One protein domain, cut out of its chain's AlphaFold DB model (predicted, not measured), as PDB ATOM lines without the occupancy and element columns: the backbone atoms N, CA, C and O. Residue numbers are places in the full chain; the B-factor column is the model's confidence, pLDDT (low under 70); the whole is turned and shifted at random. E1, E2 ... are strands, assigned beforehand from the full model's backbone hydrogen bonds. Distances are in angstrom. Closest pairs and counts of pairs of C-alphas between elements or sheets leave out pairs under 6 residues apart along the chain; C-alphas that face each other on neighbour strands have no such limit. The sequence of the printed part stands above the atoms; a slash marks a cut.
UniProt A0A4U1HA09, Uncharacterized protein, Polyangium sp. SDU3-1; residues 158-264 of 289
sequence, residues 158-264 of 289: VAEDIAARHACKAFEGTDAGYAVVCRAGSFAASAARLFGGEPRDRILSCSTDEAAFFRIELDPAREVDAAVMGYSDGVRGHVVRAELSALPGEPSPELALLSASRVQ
ATOM      1  N   VAL A 158      -9.802   1.281  35.659       94.56
ATOM      2  CA  VAL A 158     -11.155   0.813  35.308       94.56
ATOM      3  C   VAL A 158     -12.183   1.939  35.314       94.56
ATOM      4  O   VAL A 158     -13.193   1.850  34.628       94.56
ATOM      5  N   ALA A 159     -11.909   3.008  36.060       95.75
ATOM      6  CA  ALA A 159     -12.725   4.211  36.108       95.75
ATOM      7  C   ALA A 159     -11.837   5.428  36.379       95.75
ATOM      8  O   ALA A 159     -10.798   5.323  37.043       95.75
ATOM      9  N   GLU A 160     -12.263   6.586  35.891       97.44
ATOM     10  CA  GLU A 160     -11.611   7.861  36.155       97.44
ATOM     11  C   GLU A 160     -12.630   8.994  36.271       97.44
ATOM     12  O   GLU A 160     -13.681   8.975  35.637       97.44
ATOM     13  N   ASP A 161     -12.297   9.974  37.102       97.25
ATOM     14  CA  ASP A 161     -13.071  11.190  37.316       97.25
ATOM     15  C   ASP A 161     -12.083  12.349  37.465       97.25
ATOM     16  O   ASP A 161     -11.212  12.349  38.340       97.25
ATOM     17  N   ILE A 162     -12.141  13.297  36.530       96.25
ATOM     18  CA  ILE A 162     -11.157  14.373  36.403       96.25
ATOM     19  C   ILE A 162     -11.889  15.705  36.309       96.25
ATOM     20  O   ILE A 162     -12.721  15.924  35.430       96.25
ATOM     21  N   ALA A 163     -11.508  16.635  37.179       94.25
ATOM     22  CA  ALA A 163     -11.967  18.014  37.167       94.25
ATOM     23  C   ALA A 163     -10.785  18.984  37.320       94.25
ATOM     24  O   ALA A 163      -9.636  18.598  37.517       94.25
ATOM     25  N   ALA A 164     -11.060  20.290  37.286       89.75
ATOM     26  CA  ALA A 164     -10.016  21.318  37.350       89.75
ATOM     27  C   ALA A 164      -9.147  21.263  38.625       89.75
ATOM     28  O   ALA A 164      -7.993  21.683  38.607       89.75
ATOM     29  N   ARG A 165      -9.704  20.778  39.743       94.19
ATOM     30  CA  ARG A 165      -9.041  20.755  41.059       94.19
ATOM     31  C   ARG A 165      -8.887  19.361  41.652       94.19
ATOM     32  O   ARG A 165      -8.335  19.249  42.741       94.19
ATOM     33  N   HIS A 166      -9.345  18.314  40.974       96.94
ATOM     34  CA  HIS A 166      -9.088  16.948  41.405       96.94
ATOM     35  C   HIS A 166      -8.943  16.005  40.218       96.94
ATOM     36  O   HIS A 166      -9.440  16.268  39.130       96.94
ATOM     37  N   ALA A 167      -8.274  14.891  40.455       98.12
ATOM     38  CA  ALA A 167      -8.298  13.740  39.574       98.12
ATOM     39  C   ALA A 167      -8.378  12.498  40.453       98.12
ATOM     40  O   ALA A 167      -7.697  12.435  41.476       98.12
ATOM     41  N   CYS A 168      -9.193  11.531  40.069       98.38
ATOM     42  CA  CYS A 168      -9.298  10.240  40.719       98.38
ATOM     43  C   CYS A 168      -9.244   9.149  39.651       98.38
ATOM     44  O   CYS A 168      -9.872   9.267  38.601       98.38
ATOM     45  N   LYS A 169      -8.490   8.086  39.923       98.19
ATOM     46  CA  LYS A 169      -8.443   6.874  39.104       98.19
ATOM     47  C   LYS A 169      -8.654   5.667  39.987       98.19
ATOM     48  O   LYS A 169      -8.080   5.586  41.073       98.19
ATOM     49  N   ALA A 170      -9.458   4.735  39.510       97.06
ATOM     50  CA  ALA A 170      -9.677   3.479  40.187       97.06
ATOM     51  C   ALA A 170      -9.044   2.319  39.426       97.06
ATOM     52  O   ALA A 170      -9.051   2.295  38.196       97.06
ATOM     53  N   PHE A 171      -8.516   1.357  40.170       94.88
ATOM     54  CA  PHE A 171      -7.759   0.222  39.666       94.88
ATOM     55  C   PHE A 171      -8.246  -1.067  40.317       94.88
ATOM     56  O   PHE A 171      -8.580  -1.074  41.502       94.88
ATOM     57  N   GLU A 172      -8.203  -2.172  39.577       90.88
ATOM     58  CA  GLU A 172      -8.362  -3.506  40.161       90.88
ATOM     59  C   GLU A 172      -7.228  -3.778  41.180       90.88
ATOM     60  O   GLU A 172      -6.025  -3.586  40.930       90.88
ATOM     61  N   GLY A 173      -7.625  -4.172  42.388       78.19
ATOM     62  CA  GLY A 173      -6.749  -4.542  43.495       78.19
ATOM     63  C   GLY A 173      -6.160  -5.946  43.335       78.19
ATOM     64  O   GLY A 173      -6.456  -6.665  42.387       78.19
ATOM     65  N   THR A 174      -5.293  -6.342  44.268       67.06
ATOM     66  CA  THR A 174      -4.686  -7.686  44.282       67.06
ATOM     67  C   THR A 174      -5.645  -8.776  44.766       67.06
ATOM     68  O   THR A 174      -5.544  -9.903  44.295       67.06
ATOM     69  N   ASP A 175      -6.604  -8.430  45.632       67.44
ATOM     70  CA  ASP A 175      -7.506  -9.378  46.309       67.44
ATOM     71  C   ASP A 175      -8.966  -9.244  45.828       67.44
ATOM     72  O   ASP A 175      -9.892  -9.206  46.630       67.44
ATOM     73  N   ALA A 176      -9.177  -9.089  44.515       61.28
ATOM     74  CA  ALA A 176     -10.489  -8.860  43.878       61.28
ATOM     75  C   ALA A 176     -11.242  -7.571  44.297       61.28
ATOM     76  O   ALA A 176     -12.366  -7.344  43.852       61.28
ATOM     77  N   GLY A 177     -10.631  -6.715  45.122       85.12
ATOM     78  CA  GLY A 177     -11.144  -5.385  45.463       85.12
ATOM     79  C   GLY A 177     -10.729  -4.302  44.472       85.12
ATOM     80  O   GLY A 177     -10.137  -4.586  43.431       85.12
ATOM     81  N   TYR A 178     -10.968  -3.041  44.832       93.81
ATOM     82  CA  TYR A 178     -10.543  -1.884  44.036       93.81
ATOM     83  C   TYR A 178      -9.712  -0.911  44.866       93.81
ATOM     84  O   TYR A 178      -9.978  -0.694  46.044       93.81
ATOM     85  N   ALA A 179      -8.710  -0.297  44.246       95.00
ATOM     86  CA  ALA A 179      -7.959   0.807  44.825       95.00
ATOM     87  C   ALA A 179      -8.286   2.092  44.064       95.00
ATOM     88  O   ALA A 179      -8.132   2.146  42.846       95.00
ATOM     89  N   VAL A 180      -8.710   3.132  44.775       97.19
ATOM     90  CA  VAL A 180      -8.964   4.463  44.224       97.19
ATOM     91  C   VAL A 180      -7.864   5.400  44.678       97.19
ATOM     92  O   VAL A 180      -7.627   5.584  45.872       97.19
ATOM     93  N   VAL A 181      -7.187   5.998  43.711       98.00
ATOM     94  CA  VAL A 181      -6.140   6.984  43.928       98.00
ATOM     95  C   VAL A 181      -6.680   8.339  43.517       98.00
ATOM     96  O   VAL A 181      -7.086   8.518  42.372       98.00
ATOM     97  N   CYS A 182      -6.666   9.294  44.438       98.50
ATOM     98  CA  CYS A 182      -7.144  10.648  44.205       98.50
ATOM     99  C   CYS A 182      -6.060  11.680  44.495       98.50
ATOM    100  O   CYS A 182      -5.326  11.572  45.477       98.50
ATOM    101  N   ARG A 183      -6.025  12.726  43.675       98.25
ATOM    102  CA  ARG A 183      -5.319  13.985  43.910       98.25
ATOM    103  C   ARG A 183      -6.344  15.100  44.027       98.25
ATOM    104  O   ARG A 183      -7.183  15.240  43.142       98.25
ATOM    105  N   ALA A 184      -6.213  15.942  45.043       97.81
ATOM    106  CA  ALA A 184      -6.956  17.189  45.175       97.81
ATOM    107  C   ALA A 184      -5.984  18.369  45.299       97.81
ATOM    108  O   ALA A 184      -5.122  18.381  46.175       97.81
ATOM    109  N   GLY A 185      -6.153  19.393  44.461       95.38
ATOM    110  CA  GLY A 185      -5.400  20.654  44.491       95.38
ATOM    111  C   GLY A 185      -5.800  21.572  45.651       95.38
ATOM    112  O   GLY A 185      -5.934  22.779  45.470       95.38
ATOM    113  N   SER A 186      -6.079  20.991  46.819       90.00
ATOM    114  CA  SER A 186      -6.427  21.672  48.061       90.00
ATOM    115  C   SER A 186      -5.878  20.873  49.239       90.00
ATOM    116  O   SER A 186      -6.164  19.686  49.387       90.00
ATOM    117  N   PHE A 187      -5.120  21.535  50.111       85.88
ATOM    118  CA  PHE A 187      -4.595  20.938  51.343       85.88
ATOM    119  C   PHE A 187      -5.679  20.649  52.385       85.88
ATOM    120  O   PHE A 187      -5.466  19.857  53.295       85.88
ATOM    121  N   ALA A 188      -6.842  21.293  52.255       90.19
ATOM    122  CA  ALA A 188      -8.003  21.068  53.111       90.19
ATOM    123  C   ALA A 188      -8.886  19.911  52.608       90.19
ATOM    124  O   ALA A 188     -10.031  19.774  53.037       90.19
ATOM    125  N   ALA A 189      -8.378  19.095  51.680       96.75
ATOM    126  CA  ALA A 189      -9.052  17.879  51.273       96.75
ATOM    127  C   ALA A 189      -9.024  16.840  52.401       96.75
ATOM    128  O   ALA A 189      -8.057  16.712  53.151       96.75
ATOM    129  N   SER A 190     -10.093  16.064  52.503       97.88
ATOM    130  CA  SER A 190     -10.208  14.959  53.449       97.88
ATOM    131  C   SER A 190     -10.961  13.811  52.800       97.88
ATOM    132  O   SER A 190     -11.743  14.035  51.879       97.88
ATOM    133  N   ALA A 191     -10.733  12.592  53.276       98.06
ATOM    134  CA  ALA A 191     -11.483  11.429  52.836       98.06
ATOM    135  C   ALA A 191     -11.996  10.626  54.030       98.06
ATOM    136  O   ALA A 191     -11.357  10.599  55.087       98.06
ATOM    137  N   ALA A 192     -13.161  10.008  53.859       98.19
ATOM    138  CA  ALA A 192     -13.810   9.199  54.876       98.19
ATOM    139  C   ALA A 192     -14.628   8.065  54.252       98.19
ATOM    140  O   ALA A 192     -15.206   8.217  53.176       98.19
ATOM    141  N   ARG A 193     -14.718   6.943  54.960       97.19
ATOM    142  CA  ARG A 193     -15.667   5.866  54.676       97.19
ATOM    143  C   ARG A 193     -17.094   6.312  54.955       97.19
ATOM    144  O   ARG A 193     -17.346   7.020  55.928       97.19
ATOM    145  N   LEU A 194     -18.022   5.854  54.119       96.06
ATOM    146  CA  LEU A 194     -19.457   6.015  54.357       96.06
ATOM    147  C   LEU A 194     -20.030   4.889  55.224       96.06
ATOM    148  O   LEU A 194     -21.012   5.107  55.929       96.06
ATOM    149  N   PHE A 195     -19.409   3.707  55.185       92.38
ATOM    150  CA  PHE A 195     -19.866   2.510  55.887       92.38
ATOM    151  C   PHE A 195     -18.743   1.885  56.726       92.38
ATOM    152  O   PHE A 195     -17.568   1.928  56.356       92.38
ATOM    153  N   GLY A 196     -19.109   1.241  57.837       88.12
ATOM    154  CA  GLY A 196     -18.172   0.614  58.774       88.12
ATOM    155  C   GLY A 196     -17.977   1.416  60.064       88.12
ATOM    156  O   GLY A 196     -18.755   2.316  60.367       88.12
ATOM    157  N   GLY A 197     -16.963   1.033  60.850       87.31
ATOM    158  CA  GLY A 197     -16.678   1.641  62.154       87.31
ATOM    159  C   GLY A 197     -15.818   2.902  62.057       87.31
ATOM    160  O   GLY A 197     -16.261   3.987  62.419       87.31
ATOM    161  N   GLU A 198     -14.589   2.763  61.560       94.00
ATOM    162  CA  GLU A 198     -13.608   3.852  61.552       94.00
ATOM    163  C   GLU A 198     -13.636   4.644  60.231       94.00
ATOM    164  O   GLU A 198     -13.396   4.068  59.166       94.00
ATOM    165  N   PRO A 199     -13.841   5.980  60.253       95.75
ATOM    166  CA  PRO A 199     -13.920   6.785  59.031       95.75
ATOM    167  C   PRO A 199     -12.666   6.731  58.154       95.75
ATOM    168  O   PRO A 199     -12.756   6.966  56.956       95.75
ATOM    169  N   ARG A 200     -11.491   6.455  58.729       96.00
ATOM    170  CA  ARG A 200     -10.209   6.403  58.003       96.00
ATOM    171  C   ARG A 200      -9.757   4.987  57.653       96.00
ATOM    172  O   ARG A 200      -8.631   4.810  57.193       96.00
ATOM    173  N   ASP A 201     -10.607   3.990  57.870       93.69
ATOM    174  CA  ASP A 201     -10.258   2.599  57.611       93.69
ATOM    175  C   ASP A 201      -9.852   2.372  56.143       93.69
ATOM    176  O   ASP A 201     -10.592   2.718  55.218       93.69
ATOM    177  N   ARG A 202      -8.654   1.810  55.929       93.12
ATOM    178  CA  ARG A 202      -7.998   1.588  54.617       93.12
ATOM    179  C   ARG A 202      -7.951   2.827  53.703       93.12
ATOM    180  O   ARG A 202      -7.999   2.713  52.475       93.12
ATOM    181  N   ILE A 203      -7.865   4.016  54.300       96.88
ATOM    182  CA  ILE A 203      -7.618   5.277  53.599       96.88
ATOM    183  C   ILE A 203      -6.234   5.780  54.001       96.88
ATOM    184  O   ILE A 203      -6.016   6.227  55.128       96.88
ATOM    185  N   LEU A 204      -5.302   5.762  53.054       97.62
ATOM    186  CA  LEU A 204      -3.997   6.392  53.213       97.62
ATOM    187  C   LEU A 204      -4.042   7.795  52.626       97.62
ATOM    188  O   LEU A 204      -4.660   8.024  51.587       97.62
ATOM    189  N   SER A 205      -3.371   8.741  53.280       98.00
ATOM    190  CA  SER A 205      -3.286  10.112  52.787       98.00
ATOM    191  C   SER A 205      -1.909  10.703  53.024       98.00
ATOM    192  O   SER A 205      -1.246  10.390  54.012       98.00
ATOM    193  N   CYS A 206      -1.485  11.563  52.108       98.06
ATOM    194  CA  CYS A 206      -0.309  12.402  52.266       98.06
ATOM    195  C   CYS A 206      -0.532  13.729  51.541       98.06
ATOM    196  O   CYS A 206      -1.491  13.898  50.786       98.06
ATOM    197  N   SER A 207       0.371  14.680  51.735       97.62
ATOM    198  CA  SER A 207       0.331  15.948  51.011       97.62
ATOM    199  C   SER A 207       1.701  16.270  50.441       97.62
ATOM    200  O   SER A 207       2.733  15.932  51.017       97.62
ATOM    201  N   THR A 208       1.678  16.912  49.286       95.81
ATOM    202  CA  THR A 208       2.805  17.633  48.694       95.81
ATOM    203  C   THR A 208       2.573  19.124  48.891       95.81
ATOM    204  O   THR A 208       1.542  19.506  49.426       95.81
ATOM    205  N   ASP A 209       3.499  19.953  48.439       93.31
ATOM    206  CA  ASP A 209       3.382  21.408  48.328       93.31
ATOM    207  C   ASP A 209       2.322  21.895  47.324       93.31
ATOM    208  O   ASP A 209       2.003  23.081  47.305       93.31
ATOM    209  N   GLU A 210       1.742  21.006  46.520       93.44
ATOM    210  CA  GLU A 210       0.769  21.379  45.484       93.44
ATOM    211  C   GLU A 210      -0.609  20.743  45.695       93.44
ATOM    212  O   GLU A 210      -1.638  21.308  45.315       93.44
ATOM    213  N   ALA A 211      -0.648  19.549  46.287       96.88
ATOM    214  CA  ALA A 211      -1.860  18.748  46.367       96.88
ATOM    215  C   ALA A 211      -1.865  17.762  47.539       96.88
ATOM    216  O   ALA A 211      -0.820  17.273  47.987       96.88
ATOM    217  N   ALA A 212      -3.072  17.409  47.975       98.12
ATOM    218  CA  ALA A 212      -3.337  16.259  48.826       98.12
ATOM    219  C   ALA A 212      -3.580  15.010  47.967       98.12
ATOM    220  O   ALA A 212      -4.236  15.082  46.925       98.12
ATOM    221  N   PHE A 213      -3.068  13.872  48.425       98.44
ATOM    222  CA  PHE A 213      -3.209  12.578  47.773       98.44
ATOM    223  C   PHE A 213      -3.885  11.591  48.714       98.44
ATOM    224  O   PHE A 213      -3.568  11.548  49.905       98.44
ATOM    225  N   PHE A 214      -4.778  10.780  48.161       98.44
ATOM    226  CA  PHE A 214      -5.502   9.737  48.874       98.44
ATOM    227  C   PHE A 214      -5.382   8.426  48.113       98.44
ATOM    228  O   PHE A 214      -5.522   8.402  46.893       98.44
ATOM    229  N   ARG A 215      -5.157   7.338  48.845       97.38
ATOM    230  CA  ARG A 215      -5.284   5.972  48.347       97.38
ATOM    231  C   ARG A 215      -6.321   5.260  49.201       97.38
ATOM    232  O   ARG A 215      -6.131   5.121  50.407       97.38
ATOM    233  N   ILE A 216      -7.405   4.842  48.573       96.88
ATOM    234  CA  ILE A 216      -8.592   4.279  49.212       96.88
ATOM    235  C   ILE A 216      -8.753   2.854  48.700       96.88
ATOM    236  O   ILE A 216      -8.833   2.653  47.493       96.88
ATOM    237  N   GLU A 217      -8.816   1.866  49.583       95.00
ATOM    238  CA  GLU A 217      -9.134   0.490  49.181       95.00
ATOM    239  C   GLU A 217     -10.604   0.187  49.415       95.00
ATOM    240  O   GLU A 217     -11.066   0.338  50.532       95.00
ATOM    241  N   LEU A 218     -11.338  -0.287  48.421       94.81
ATOM    242  CA  LEU A 218     -12.717  -0.740  48.577       94.81
ATOM    243  C   LEU A 218     -12.744  -2.260  48.770       94.81
ATOM    244  O   LEU A 218     -12.061  -2.997  48.053       94.81
ATOM    245  N   ASP A 219     -13.501  -2.706  49.768       90.75
ATOM    246  CA  ASP A 219     -13.592  -4.087  50.225       90.75
ATOM    247  C   ASP A 219     -14.709  -4.851  49.495       90.75
ATOM    248  O   ASP A 219     -15.885  -4.585  49.749       90.75
ATOM    249  N   PRO A 220     -14.378  -5.828  48.630       85.75
ATOM    250  CA  PRO A 220     -15.378  -6.611  47.912       85.75
ATOM    251  C   PRO A 220     -16.097  -7.620  48.819       85.75
ATOM    252  O   PRO A 220     -17.083  -8.215  48.400       85.75
ATOM    253  N   ALA A 221     -15.617  -7.847  50.050       86.44
ATOM    254  CA  ALA A 221     -16.283  -8.737  50.999       86.44
ATOM    255  C   ALA A 221     -17.595  -8.148  51.551       86.44
ATOM    256  O   ALA A 221     -18.355  -8.849  52.221       86.44
ATOM    257  N   ARG A 222     -17.858  -6.860  51.299       82.81
ATOM    258  CA  ARG A 222     -19.104  -6.181  51.658       82.81
ATOM    259  C   ARG A 222     -20.019  -6.113  50.441       82.81
ATOM    260  O   ARG A 222     -19.551  -5.854  49.340       82.81
ATOM    261  N   GLU A 223     -21.328  -6.253  50.663       90.56
ATOM    262  CA  GLU A 223     -22.329  -6.030  49.605       90.56
ATOM    263  C   GLU A 223     -22.214  -4.619  49.015       90.56
ATOM    264  O   GLU A 223     -22.367  -4.438  47.811       90.56
ATOM    265  N   VAL A 224     -21.922  -3.628  49.867       93.50
ATOM    266  CA  VAL A 224     -21.610  -2.255  49.467       93.50
ATOM    267  C   VAL A 224     -20.472  -1.712  50.328       93.50
ATOM    268  O   VAL A 224     -20.518  -1.772  51.562       93.50
ATOM    269  N   ASP A 225     -19.469  -1.126  49.684       95.56
ATOM    270  CA  ASP A 225     -18.426  -0.340  50.331       95.56
ATOM    271  C   ASP A 225     -18.246   0.993  49.609       95.56
ATOM    272  O   ASP A 225     -18.267   1.070  48.384       95.56
ATOM    273  N   ALA A 226     -18.081   2.074  50.365       97.06
ATOM    274  CA  ALA A 226     -17.975   3.396  49.778       97.06
ATOM    275  C   ALA A 226     -17.125   4.340  50.620       97.06
ATOM    276  O   ALA A 226     -17.100   4.294  51.856       97.06
ATOM    277  N   ALA A 227     -16.465   5.253  49.922       98.12
ATOM    278  CA  ALA A 227     -15.692   6.329  50.503       98.12
ATOM    279  C   ALA A 227     -15.973   7.637  49.770       98.12
ATOM    280  O   ALA A 227     -16.298   7.662  48.582       98.12
ATOM    281  N   VAL A 228     -15.815   8.739  50.487       98.06
ATOM    282  CA  VAL A 228     -15.931  10.089  49.949       98.06
ATOM    283  C   VAL A 228     -14.641  10.847  50.179       98.06
ATOM    284  O   VAL A 228     -14.082  10.793  51.269       98.06
ATOM    285  N   MET A 229     -14.192  11.585  49.172       98.00
ATOM    286  CA  MET A 229     -13.187  12.633  49.284       98.00
ATOM    287  C   MET A 229     -13.888  13.984  49.146       98.00
ATOM    288  O   MET A 229     -14.544  14.239  48.141       98.00
ATOM    289  N   GLY A 230     -13.747  14.857  50.137       97.00
ATOM    290  CA  GLY A 230     -14.308  16.202  50.137       97.00
ATOM    291  C   GLY A 230     -13.224  17.273  50.188       97.00
ATOM    292  O   GLY A 230     -12.258  17.136  50.938       97.00
ATOM    293  N   TYR A 231     -13.395  18.354  49.432       96.06
ATOM    294  CA  TYR A 231     -12.548  19.549  49.521       96.06
ATOM    295  C   TYR A 231     -13.336  20.816  49.164       96.06
ATOM    296  O   TYR A 231     -14.414  20.751  48.571       96.06
ATOM    297  N   SER A 232     -12.807  21.984  49.528       92.50
ATOM    298  CA  SER A 232     -13.362  23.283  49.136       92.50
ATOM    299  C   SER A 232     -12.483  23.985  48.098       92.50
ATOM    300  O   SER A 232     -11.255  23.924  48.164       92.50
ATOM    301  N   ASP A 233     -13.131  24.666  47.151       90.12
ATOM    302  CA  ASP A 233     -12.532  25.631  46.225       90.12
ATOM    303  C   ASP A 233     -13.301  26.955  46.337       90.12
ATOM    304  O   ASP A 233     -14.403  27.130  45.800       90.12
ATOM    305  N   GLY A 234     -12.751  27.865  47.146       88.31
ATOM    306  CA  GLY A 234     -13.393  29.122  47.514       88.31
ATOM    307  C   GLY A 234     -14.767  28.886  48.133       88.31
ATOM    308  O   GLY A 234     -14.884  28.421  49.266       88.31
ATOM    309  N   VAL A 235     -15.813  29.220  47.373       89.19
ATOM    310  CA  VAL A 235     -17.199  29.124  47.832       89.19
ATOM    311  C   VAL A 235     -17.893  27.795  47.533       89.19
ATOM    312  O   VAL A 235     -19.041  27.576  47.929       89.19
ATOM    313  N   ARG A 236     -17.225  26.913  46.791       91.69
ATOM    314  CA  ARG A 236     -17.773  25.631  46.357       91.69
ATOM    315  C   ARG A 236     -17.153  24.506  47.169       91.69
ATOM    316  O   ARG A 236     -15.948  24.470  47.385       91.69
ATOM    317  N   GLY A 237     -17.994  23.588  47.620       93.50
ATOM    318  CA  GLY A 237     -17.570  22.290  48.115       93.50
ATOM    319  C   GLY A 237     -17.666  21.272  46.992       93.50
ATOM    320  O   GLY A 237     -18.622  21.283  46.214       93.50
ATOM    321  N   HIS A 238     -16.679  20.398  46.937       96.06
ATOM    322  CA  HIS A 238     -16.578  19.303  45.996       96.06
ATOM    323  C   HIS A 238     -16.548  18.001  46.781       96.06
ATOM    324  O   HIS A 238     -15.913  17.928  47.835       96.06
ATOM    325  N   VAL A 239     -17.240  16.992  46.268       97.12
ATOM    326  CA  VAL A 239     -17.224  15.635  46.805       97.12
ATOM    327  C   VAL A 239     -16.996  14.682  45.647       97.12
ATOM    328  O   VAL A 239     -17.693  14.778  44.642       97.12
ATOM    329  N   VAL A 240     -16.048  13.768  45.806       97.50
ATOM    330  CA  VAL A 240     -15.881  12.593  44.952       97.50
ATOM    331  C   VAL A 240     -16.260  11.378  45.784       97.50
ATOM    332  O   VAL A 240     -15.706  11.177  46.861       97.50
ATOM    333  N   ARG A 241     -17.227  10.596  45.320       98.00
ATOM    334  CA  ARG A 241     -17.673   9.339  45.921       98.00
ATOM    335  C   ARG A 241     -17.138   8.194  45.079       98.00
ATOM    336  O   ARG A 241     -17.379   8.156  43.878       98.00
ATOM    337  N   ALA A 242     -16.449   7.271  45.730       97.81
ATOM    338  CA  ALA A 242     -16.134   5.969  45.176       97.81
ATOM    339  C   ALA A 242     -17.005   4.927  45.873       97.81
ATOM    340  O   ALA A 242     -17.073   4.911  47.103       97.81
ATOM    341  N   GLU A 243     -17.674   4.090  45.098       97.19
ATOM    342  CA  GLU A 243     -18.613   3.089  45.585       97.19
ATOM    343  C   GLU A 243     -18.406   1.779  44.846       97.19
ATOM    344  O   GLU A 243     -18.324   1.758  43.623       97.19
ATOM    345  N   LEU A 244     -18.305   0.707  45.616       95.62
ATOM    346  CA  LEU A 244     -18.218  -0.664  45.166       95.62
ATOM    347  C   LEU A 244     -19.485  -1.382  45.625       95.62
ATOM    348  O   LEU A 244     -19.770  -1.390  46.823       95.62
ATOM    349  N   SER A 245     -20.213  -1.990  44.696       94.25
ATOM    350  CA  SER A 245     -21.337  -2.879  44.988       94.25
ATOM    351  C   SER A 245     -21.043  -4.288  44.490       94.25
ATOM    352  O   SER A 245     -20.418  -4.470  43.450       94.25
ATOM    353  N   ALA A 246     -21.467  -5.288  45.252       91.06
ATOM    354  CA  ALA A 246     -21.385  -6.700  44.896       91.06
ATOM    355  C   ALA A 246     -22.709  -7.376  45.275       91.06
ATOM    356  O   ALA A 246     -22.793  -8.116  46.259       91.06
ATOM    357  N   LEU A 247     -23.774  -7.051  44.539       90.19
ATOM    358  CA  LEU A 247     -25.127  -7.510  44.855       90.19
ATOM    359  C   LEU A 247     -25.384  -8.938  44.335       90.19
ATOM    360  O   LEU A 247     -24.829  -9.352  43.313       90.19
ATOM    361  N   PRO A 248     -26.271  -9.712  44.992       90.06
ATOM    362  CA  PRO A 248     -26.658 -11.030  44.504       90.06
ATOM    363  C   PRO A 248     -27.222 -10.977  43.076       90.06
ATOM    364  O   PRO A 248     -28.214 -10.299  42.814       90.06
ATOM    365  N   GLY A 249     -26.618 -11.743  42.165       91.12
ATOM    366  CA  GLY A 249     -27.011 -11.808  40.753       91.12
ATOM    367  C   GLY A 249     -26.139 -10.972  39.814       91.12
ATOM    368  O   GLY A 249     -26.227 -11.162  38.601       91.12
ATOM    369  N   GLU A 250     -25.266 -10.111  40.342       86.50
ATOM    370  CA  GLU A 250     -24.243  -9.438  39.542       86.50
ATOM    371  C   GLU A 250     -23.120 -10.426  39.167       86.50
ATOM    372  O   GLU A 250     -22.707 -11.244  39.997       86.50
ATOM    373  N   PRO A 251     -22.601 -10.385  37.925       86.81
ATOM    374  CA  PRO A 251     -21.531 -11.288  37.494       86.81
ATOM    375  C   PRO A 251     -20.176 -10.953  38.139       86.81
ATOM    376  O   PRO A 251     -19.286 -11.803  38.194       86.81
ATOM    377  N   SER A 252     -20.007  -9.714  38.602       87.00
ATOM    378  CA  SER A 252     -18.800  -9.188  39.232       87.00
ATOM    379  C   SER A 252     -19.132  -7.915  40.010       87.00
ATOM    380  O   SER A 252     -20.085  -7.239  39.624       87.00
ATOM    381  N   PRO A 253     -18.328  -7.532  41.017       90.44
ATOM    382  CA  PRO A 253     -18.516  -6.265  41.710       90.44
ATOM    383  C   PRO A 253     -18.439  -5.061  40.758       90.44
ATOM    384  O   PRO A 253     -17.490  -4.950  39.970       90.44
ATOM    385  N   GLU A 254     -19.412  -4.157  40.855       92.44
ATOM    386  CA  GLU A 254     -19.502  -2.927  40.073       92.44
ATOM    387  C   GLU A 254     -18.902  -1.746  40.842       92.44
ATOM    388  O   GLU A 254     -19.112  -1.574  42.043       92.44
ATOM    389  N   LEU A 255     -18.131  -0.923  40.133       95.00
ATOM    390  CA  LEU A 255     -17.467   0.245  40.690       95.00
ATOM    391  C   LEU A 255     -18.020   1.524  40.064       95.00
ATOM    392  O   LEU A 255     -17.909   1.729  38.856       95.00
ATOM    393  N   ALA A 256     -18.500   2.435  40.906       96.19
ATOM    394  CA  ALA A 256     -18.906   3.776  40.523       96.19
ATOM    395  C   ALA A 256     -17.961   4.829  41.119       96.19
ATOM    396  O   ALA A 256     -17.658   4.827  42.315       96.19
ATOM    397  N   LEU A 257     -17.529   5.770  40.279       97.00
ATOM    398  CA  LEU A 257     -16.768   6.949  40.684       97.00
ATOM    399  C   LEU A 257     -17.544   8.193  40.246       97.00
ATOM    400  O   LEU A 257     -17.737   8.425  39.057       97.00
ATOM    401  N   LEU A 258     -18.047   8.952  41.217       95.81
ATOM    402  CA  LEU A 258     -19.000  10.037  40.992       95.81
ATOM    403  C   LEU A 258     -18.515  11.314  41.669       95.81
ATOM    404  O   LEU A 258     -18.273  11.313  42.875       95.81
ATOM    405  N   SER A 259     -18.462  12.426  40.940       96.50
ATOM    406  CA  SER A 259     -18.192  13.740  41.523       96.50
ATOM    407  C   SER A 259     -19.414  14.650  41.524       96.50
ATOM    408  O   SER A 259     -20.264  14.639  40.636       96.50
ATOM    409  N   ALA A 260     -19.502  15.479  42.561       95.69
ATOM    410  CA  ALA A 260     -20.508  16.517  42.690       95.69
ATOM    411  C   ALA A 260     -19.881  17.799  43.237       95.69
ATOM    412  O   ALA A 260     -18.968  17.781  44.063       95.69
ATOM    413  N   SER A 261     -20.400  18.939  42.785       94.38
ATOM    414  CA  SER A 261     -19.941  20.262  43.207       94.38
ATOM    415  C   SER A 261     -21.133  21.113  43.613       94.38
ATOM    416  O   SER A 261     -22.097  21.235  42.858       94.38
ATOM    417  N   ARG A 262     -21.073  21.746  44.786       92.88
ATOM    418  CA  ARG A 262     -22.153  22.602  45.293       92.88
ATOM    419  C   ARG A 262     -21.595  23.867  45.924       92.88
ATOM    420  O   ARG A 262     -20.585  23.826  46.616       92.88
ATOM    421  N   VAL A 263     -22.277  24.992  45.730       89.44
ATOM    422  CA  VAL A 263     -22.003  26.210  46.505       89.44
ATOM    423  C   VAL A 263     -22.318  25.923  47.975       89.44
ATOM    424  O   VAL A 263     -23.424  25.480  48.292       89.44
ATOM    425  N   GLN A 264     -21.342  26.125  48.859       78.50
ATOM    426  CA  GLN A 264     -21.551  25.974  50.295       78.50
ATOM    427  C   GLN A 264     -22.405  27.142  50.794       78.50
ATOM    428  O   GLN A 264     -22.199  28.276  50.355       78.50
TER     429      GLN A 264
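This is residues 158 to 264 of the 289 residues of an uncharacterized protein of Polyangium sp. SDU3-1 (UniProt A0A4U1HA09). Two twisted sheets lie face to face as an elongated sandwich, five strands in E1, E2, E3, E6 and E5 against four in E4, E7, E8 and E9, their strands running nearly along one another. The edges come together on both sides, E1 beside E9 and E4 beside E5. The printed part has 107 residues, with nine named strands, E1 to E9 in chain order, and no named helix: all strand. Both sheets are antiparallel, in the orders E1 - E2 - E3 - E6 - E5 and E4 - E7 - E8 - E9. The whole is compact, with a radius of gyration of the C-alphas of 13.7 A and spans of 43 by 27 by 25 A.

The larger sheet has E1, residues 158 to 162, starting at C-alpha (-11.155, 0.813, 35.308); E2, 166 to 172, 20.5 A; E3, 178 to 184, 19.4 A; E6, 212 to 218, 19.4 A; and E5, 203 to 207. The other has E4, 190 to 193; E7, 224 to 233, 29.5 A; E8, 236 to 245, 28.8 A; and E9, 254 to 263, 29.9 A, ending at C-alpha (-22.003, 26.210, 46.505).

E1 E2 E3 is a meander, each strand the antiparallel neighbour of the one before; so is E7 E8 E9. N 169 and O 181 of E2 and E3 are 2.9 A apart, and N 229 and O 240 of E7 and E8 2.8 A, within hydrogen-bond range. The sheets' facing parts are 9.5 A centre to centre. The closest C-alphas of E1 and E9, Asp 161 and Leu 257, are 6.6 A apart; those of E4 and E5, Ala 191 and Ile 203, 7.3 A.

The C-alphas farthest apart, Asp 209 and Gly 249, are 45.7 A apart. The printed part has no cut and no long link. Residues 174 to 176 have pLDDT under 70.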